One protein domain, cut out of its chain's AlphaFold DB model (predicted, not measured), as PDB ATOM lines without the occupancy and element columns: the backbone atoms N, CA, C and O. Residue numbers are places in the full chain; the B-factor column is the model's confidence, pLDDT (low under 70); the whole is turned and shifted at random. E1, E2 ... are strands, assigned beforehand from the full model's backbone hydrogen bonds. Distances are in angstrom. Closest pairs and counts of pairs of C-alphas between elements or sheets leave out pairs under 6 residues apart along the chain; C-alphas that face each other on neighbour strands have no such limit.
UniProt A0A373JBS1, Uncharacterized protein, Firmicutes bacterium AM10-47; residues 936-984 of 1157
ATOM      1  N   ILE A 936       0.475  52.322 -48.552       46.41
ATOM      2  CA  ILE A 936       1.826  51.777 -48.713       46.41
ATOM      3  C   ILE A 936       2.140  50.783 -47.593       46.41
ATOM      4  O   ILE A 936       2.076  51.063 -46.403       46.41
ATOM      5  N   ALA A 937       2.412  49.578 -48.080       47.38
ATOM      6  CA  ALA A 937       2.766  48.349 -47.408       47.38
ATOM      7  C   ALA A 937       3.797  47.666 -48.323       47.38
ATOM      8  O   ALA A 937       3.555  47.587 -49.533       47.38
ATOM      9  N   PHE A 938       4.909  47.151 -47.792       60.53
ATOM     10  CA  PHE A 938       5.929  46.471 -48.615       60.53
ATOM     11  C   PHE A 938       5.590  45.014 -48.689       60.53
ATOM     12  O   PHE A 938       6.096  44.149 -47.978       60.53
ATOM     13  N   LYS A 939       4.613  44.773 -49.551       50.66
ATOM     14  CA  LYS A 939       4.149  43.448 -49.871       50.66
ATOM     15  C   LYS A 939       5.131  42.842 -50.864       50.66
ATOM     16  O   LYS A 939       5.219  43.304 -51.997       50.66
ATOM     17  N   ASN A 940       5.815  41.789 -50.434       52.84
ATOM     18  CA  ASN A 940       6.679  40.934 -51.246       52.84
ATOM     19  C   ASN A 940       8.036  41.502 -51.702       52.84
ATOM     20  O   ASN A 940       8.869  40.720 -52.125       52.84
ATOM     21  N   SER A 941       8.317  42.799 -51.652       63.50
ATOM     22  CA  SER A 941       9.587  43.327 -52.190       63.50
ATOM     23  C   SER A 941      10.834  42.805 -51.456       63.50
ATOM     24  O   SER A 941      10.784  42.631 -50.242       63.50
ATOM     25  N   THR A 942      11.942  42.587 -52.185       67.38
ATOM     26  CA  THR A 942      13.264  42.322 -51.591       67.38
ATOM     27  C   THR A 942      13.805  43.588 -50.931       67.38
ATOM     28  O   THR A 942      13.890  44.643 -51.556       67.38
ATOM     29  N   GLN A 943      14.215  43.440 -49.687       79.38
ATOM     30  CA  GLN A 943      14.710  44.457 -48.774       79.38
ATOM     31  C   GLN A 943      16.179  44.129 -48.527       79.38
ATOM     32  O   GLN A 943      16.484  42.980 -48.201       79.38
ATOM     33  N   GLN A 944      17.099  45.068 -48.751       78.06
ATOM     34  CA  GLN A 944      18.544  44.817 -48.672       78.06
ATOM     35  C   GLN A 944      19.248  45.894 -47.847       78.06
ATOM     36  O   GLN A 944      19.121  47.083 -48.128       78.06
ATOM     37  N   PHE A 945      20.036  45.457 -46.867       80.75
ATOM     38  CA  PHE A 945      20.873  46.315 -46.031       80.75
ATOM     39  C   PHE A 945      22.329  46.141 -46.442       80.75
ATOM     40  O   PHE A 945      22.848  45.022 -46.394       80.75
ATOM     41  N   TYR A 946      22.979  47.231 -46.844       68.81
ATOM     42  CA  TYR A 946      24.364  47.233 -47.310       68.81
ATOM     43  C   TYR A 946      25.321  47.672 -46.196       68.81
ATOM     44  O   TYR A 946      24.962  48.504 -45.364       68.81
ATOM     45  N   ASP A 947      26.542  47.142 -46.176       69.19
ATOM     46  CA  ASP A 947      27.630  47.734 -45.396       69.19
ATOM     47  C   ASP A 947      28.286  48.915 -46.129       69.19
ATOM     48  O   ASP A 947      27.954  49.231 -47.274       69.19
ATOM     49  N   LYS A 948      29.238  49.578 -45.456       61.72
ATOM     50  CA  LYS A 948      29.959  50.750 -45.983       61.72
ATOM     51  C   LYS A 948      30.673  50.495 -47.318       61.72
ATOM     52  O   LYS A 948      30.977  51.446 -48.028       61.72
ATOM     53  N   ASP A 949      30.964  49.233 -47.632       65.44
ATOM     54  CA  ASP A 949      31.676  48.819 -48.841       65.44
ATOM     55  C   ASP A 949      30.697  48.366 -49.947       65.44
ATOM     56  O   ASP A 949      31.121  47.929 -51.017       65.44
ATOM     57  N   GLY A 950      29.384  48.505 -49.716       66.19
ATOM     58  CA  GLY A 950      28.322  48.201 -50.674       66.19
ATOM     59  C   GLY A 950      27.904  46.729 -50.705       66.19
ATOM     60  O   GLY A 950      27.220  46.315 -51.644       66.19
ATOM     61  N   ASN A 951      28.289  45.920 -49.713       74.31
ATOM     62  CA  ASN A 951      27.915  44.507 -49.654       74.31
ATOM     63  C   ASN A 951      26.594  44.307 -48.909       74.31
ATOM     64  O   ASN A 951      26.421  44.824 -47.809       74.31
ATOM     65  N   VAL A 952      25.684  43.491 -49.449       78.00
ATOM     66  CA  VAL A 952      24.425  43.144 -48.766       78.00
ATOM     67  C   VAL A 952      24.721  42.256 -47.554       78.00
ATOM     68  O   VAL A 952      25.248  41.155 -47.703       78.00
ATOM     69  N   ARG A 953      24.357  42.711 -46.355       82.56
ATOM     70  CA  ARG A 953      24.530  41.990 -45.081       82.56
ATOM     71  C   ARG A 953      23.250  41.334 -44.592       82.56
ATOM     72  O   ARG A 953      23.319  40.280 -43.965       82.56
ATOM     73  N   ILE A 954      22.107  41.929 -44.916       86.31
ATOM     74  CA  ILE A 954      20.784  41.384 -44.621       86.31
ATOM     75  C   ILE A 954      19.934  41.530 -45.875       86.31
ATOM     76  O   ILE A 954      19.893  42.606 -46.473       86.31
ATOM     77  N   GLN A 955      19.267  40.453 -46.268       85.94
ATOM     78  CA  GLN A 955      18.265  40.459 -47.320       85.94
ATOM     79  C   GLN A 955      16.990  39.801 -46.810       85.94
ATOM     80  O   GLN A 955      17.057  38.712 -46.250       85.94
ATOM     81  N   MET A 956      15.834  40.415 -47.035       81.38
ATOM     82  CA  MET A 956      14.554  39.799 -46.694       81.38
ATOM     83  C   MET A 956      13.465  40.140 -47.709       81.38
ATOM     84  O   MET A 956      13.480  41.218 -48.287       81.38
ATOM     85  N   GLY A 957      12.531  39.228 -47.958       78.69
ATOM     86  CA  GLY A 957      11.428  39.434 -48.903       78.69
ATOM     87  C   GLY A 957      11.448  38.462 -50.079       78.69
ATOM     88  O   GLY A 957      12.227  37.513 -50.105       78.69
ATOM     89  N   GLN A 958      10.547  38.658 -51.041       77.31
ATOM     90  CA  GLN A 958      10.422  37.778 -52.201       77.31
ATOM     91  C   GLN A 958      11.599  38.034 -53.146       77.31
ATOM     92  O   GLN A 958      11.845  39.180 -53.524       77.31
ATOM     93  N   ASP A 959      12.342  36.997 -53.510       68.88
ATOM     94  CA  ASP A 959      13.419  37.110 -54.489       68.88
ATOM     95  C   ASP A 959      12.923  37.080 -55.936       68.88
ATOM     96  O   ASP A 959      11.725  37.016 -56.225       68.88
ATOM     97  N   GLY A 960      13.874  37.120 -56.872       64.62
ATOM     98  CA  GLY A 960      13.603  37.093 -58.307       64.62
ATOM     99  C   GLY A 960      12.848  35.854 -58.804       64.62
ATOM    100  O   GLY A 960      12.350  35.891 -59.929       64.62
ATOM    101  N   ASN A 961      12.722  34.793 -57.995       71.88
ATOM    102  CA  ASN A 961      11.973  33.578 -58.327       71.88
ATOM    103  C   ASN A 961      10.587  33.526 -57.677       71.88
ATOM    104  O   ASN A 961       9.813  32.609 -57.958       71.88
ATOM    105  N   GLY A 962      10.235  34.514 -56.855       65.81
ATOM    106  CA  GLY A 962       8.948  34.527 -56.182       65.81
ATOM    107  C   GLY A 962       8.949  33.796 -54.836       65.81
ATOM    108  O   GLY A 962       7.878  33.644 -54.242       65.81
ATOM    109  N   GLU A 963      10.101  33.358 -54.335       73.31
ATOM    110  CA  GLU A 963      10.197  32.708 -53.030       73.31
ATOM    111  C   GLU A 963      10.625  33.725 -51.976       73.31
ATOM    112  O   GLU A 963      11.429  34.619 -52.233       73.31
ATOM    113  N   PHE A 964      10.018  33.650 -50.793       74.25
ATOM    114  CA  PHE A 964      10.396  34.524 -49.690       74.25
ATOM    115  C   PHE A 964      11.672  33.995 -49.053       74.25
ATOM    116  O   PHE A 964      11.682  32.864 -48.571       74.25
ATOM    117  N   ASN A 965      12.706  34.829 -48.996       77.19
ATOM    118  CA  ASN A 965      13.915  34.523 -48.250       77.19
ATOM    119  C   ASN A 965      14.168  35.535 -47.134       77.19
ATOM    120  O   ASN A 965      13.654  36.656 -47.134       77.19
ATOM    121  N   PHE A 966      14.945  35.083 -46.158       86.69
ATOM    122  CA  PHE A 966      15.548  35.901 -45.122       86.69
ATOM    123  C   PHE A 966      16.988  35.412 -44.971       86.69
ATOM    124  O   PHE A 966      17.218  34.307 -44.486       86.69
ATOM    125  N   ILE A 967      17.943  36.199 -45.459       85.38
ATOM    126  CA  ILE A 967      19.346  35.810 -45.590       85.38
ATOM    127  C   ILE A 967      20.221  36.797 -44.822       85.38
ATOM    128  O   ILE A 967      20.157  38.007 -45.056       85.38
ATOM    129  N   ILE A 968      21.097  36.277 -43.962       89.31
ATOM    130  CA  ILE A 968      22.172  37.039 -43.312       89.31
ATOM    131  C   ILE A 968      23.499  36.623 -43.936       89.31
ATOM    132  O   ILE A 968      23.780  35.427 -44.034       89.31
ATOM    133  N   ARG A 969      24.329  37.590 -44.343       86.31
ATOM    134  CA  ARG A 969      25.618  37.334 -45.008       86.31
ATOM    135  C   ARG A 969      26.835  37.746 -44.175       86.31
ATOM    136  O   ARG A 969      26.811  38.731 -43.428       86.31
ATOM    137  N   GLY A 970      27.921  36.992 -44.346       81.75
ATOM    138  CA  GLY A 970      29.236  37.242 -43.761       81.75
ATOM    139  C   GLY A 970      29.905  38.505 -44.303       81.75
ATOM    140  O   GLY A 970      29.377  39.189 -45.177       81.75
ATOM    141  N   ALA A 971      31.083  38.836 -43.765       79.81
ATOM    142  CA  ALA A 971      31.809  40.067 -44.105       79.81
ATOM    143  C   ALA A 971      32.228  40.165 -45.587       79.81
ATOM    144  O   ALA A 971      32.581  41.240 -46.053       79.81
ATOM    145  N   ASP A 972      32.184  39.059 -46.333       80.31
ATOM    146  CA  ASP A 972      32.480  39.004 -47.767       80.31
ATOM    147  C   ASP A 972      31.278  39.360 -48.666       80.31
ATOM    148  O   ASP A 972      31.404  39.338 -49.894       80.31
ATOM    149  N   GLY A 973      30.104  39.624 -48.077       75.56
ATOM    150  CA  GLY A 973      28.872  39.948 -48.798       75.56
ATOM    151  C   GLY A 973      28.256  38.793 -49.584       75.56
ATOM    152  O   GLY A 973      27.293  39.003 -50.324       75.56
ATOM    153  N   LYS A 974      28.804  37.577 -49.473       80.69
ATOM    154  CA  LYS A 974      28.436  36.425 -50.312       80.69
ATOM    155  C   LYS A 974      28.088  35.198 -49.490       80.69
ATOM    156  O   LYS A 974      27.070  34.577 -49.789       80.69
ATOM    157  N   THR A 975      28.878  34.875 -48.472       81.62
ATOM    158  CA  THR A 975      28.667  33.703 -47.617       81.62
ATOM    159  C   THR A 975      27.388  33.882 -46.803       81.62
ATOM    160  O   THR A 975      27.304  34.811 -46.004       81.62
ATOM    161  N   SER A 976      26.382  33.027 -47.002       83.94
ATOM    162  CA  SER A 976      25.186  33.004 -46.149       83.94
ATOM    163  C   SER A 976      25.563  32.414 -44.792       83.94
ATOM    164  O   SER A 976      26.115  31.321 -44.750       83.94
ATOM    165  N   LEU A 977      25.290  33.130 -43.704       84.25
ATOM    166  CA  LEU A 977      25.418  32.667 -42.315       84.25
ATOM    167  C   LEU A 977      24.072  32.151 -41.775       84.25
ATOM    168  O   LEU A 977      24.021  31.318 -40.877       84.25
ATOM    169  N   PHE A 978      22.978  32.662 -42.338       83.81
ATOM    170  CA  PHE A 978      21.606  32.247 -42.069       83.81
ATOM    171  C   PHE A 978      20.819  32.350 -43.374       83.81
ATOM    172  O   PHE A 978      20.937  33.370 -44.057       83.81
ATOM    173  N   ASP A 979      20.051  31.325 -43.719       84.88
ATOM    174  CA  ASP A 979      19.209  31.280 -44.917       84.88
ATOM    175  C   ASP A 979      17.854  30.606 -44.638       84.88
ATOM    176  O   ASP A 979      17.496  30.345 -43.484       84.88
ATOM    177  N   GLU A 980      17.064  30.344 -45.682       75.75
ATOM    178  CA  GLU A 980      15.736  29.730 -45.578       75.75
ATOM    179  C   GLU A 980      15.715  28.345 -44.898       75.75
ATOM    180  O   GLU A 980      14.645  27.890 -44.487       75.75
ATOM    181  N   ASN A 981      16.869  27.692 -44.729       76.69
ATOM    182  CA  ASN A 981      17.020  26.406 -44.047       76.69
ATOM    183  C   ASN A 981      17.618  26.528 -42.630       76.69
ATOM    184  O   ASN A 981      17.796  25.508 -41.959       76.69
ATOM    185  N   GLY A 982      17.891  27.746 -42.146       72.00
ATOM    186  CA  GLY A 982      18.418  28.024 -40.807       72.00
ATOM    187  C   GLY A 982      19.857  28.553 -40.806       72.00
ATOM    188  O   GLY A 982      20.318  29.149 -41.775       72.00
ATOM    189  N   ILE A 983      20.571  28.379 -39.686       77.94
ATOM    190  CA  ILE A 983      21.984  28.777 -39.570       77.94
ATOM    191  C   ILE A 983      22.830  27.826 -40.427       77.94
ATOM    192  O   ILE A 983      22.762  26.608 -40.256       77.94
ATOM    193  N   THR A 984      23.630  28.377 -41.337       79.81
ATOM    194  CA  THR A 984      24.537  27.593 -42.187       79.81
ATOM    195  C   THR A 984      25.778  27.164 -41.402       79.81
ATOM    196  O   THR A 984      26.090  27.712 -40.344       79.81
TER     197      THR A 984
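This is residues 936 to 984 of the 1157 residues of an uncharacterized protein of Firmicutes bacterium AM10-47 (UniProt A0A373JBS1). The domain is a single small slab, one antiparallel sheet of four strands that zigzags from E1 to E4, with no named helix over either face. Residues 936 to 942 make a tail that leads into E1 at one edge, and at the other edge the last residues fold back beside E4, where residues 982 to 983 pair with residues 978 to 979. Of the 49 residues printed, 21 are in named elements, under half, and the class is all strand; E1, E2, E3 and E4 follow each other along the chain and stand in that same order across the sheet. The whole is only just compact, close to loose, with a radius of gyration of the C-alphas of 11.2 A, and the C-alphas span 31 by 26 by 15 A.

The inner strands of the sheet are E2, residues 952 to 958, and E3, residues 964 to 969. They form a hairpin, antiparallel at 175 degrees between their directions; N 967 and O 955 are within hydrogen-bond range at 2.8 A, and N 957 and O 965 at 2.9 A. On one side of E2 is the edge strand E1, residues 943 to 946, in a hairpin with E2, antiparallel at 175 degrees; N 943 and O 956 are within hydrogen-bond range at 2.7 A. The other edge strand is E4, residues 976 to 979, in a hairpin with E3, antiparallel at 161 degrees; N 977 and O 968 are within hydrogen-bond range at 2.8 A. The four strands make a meander, each the antiparallel neighbour of the one before. The pairing of E3 is staggered: it pairs with E2 over residues 964 to 968 and with E4 over residues 968 to 969. E1 is apart from E3 and from E4. From edge to edge the strands' lines turn by 12 degrees.

E3 measures 16.2 A from first to last C-alpha, and E2, the longest strand by residues, 15.4 A. E1 measures 10.2 A and begins with C-alpha 943 at (14.710, 44.457, -48.774). E4 measures 6.3 A and ends with C-alpha 979 at (19.209, 31.280, -44.917).

The C-alphas of Ile 936 and Thr 984, the first and last printed residues, are the two farthest apart, at 33.8 A. The printed part has no cut. The links from E1 to E2 and from E2 to E3 are tight, with 5 residues each, and the link from E3 to E4 is short, with 6. The mean pLDDT of the printed part is 74.4; it is under 70 at residues 936 to 942, 946 to 950, 959 to 960 and 962.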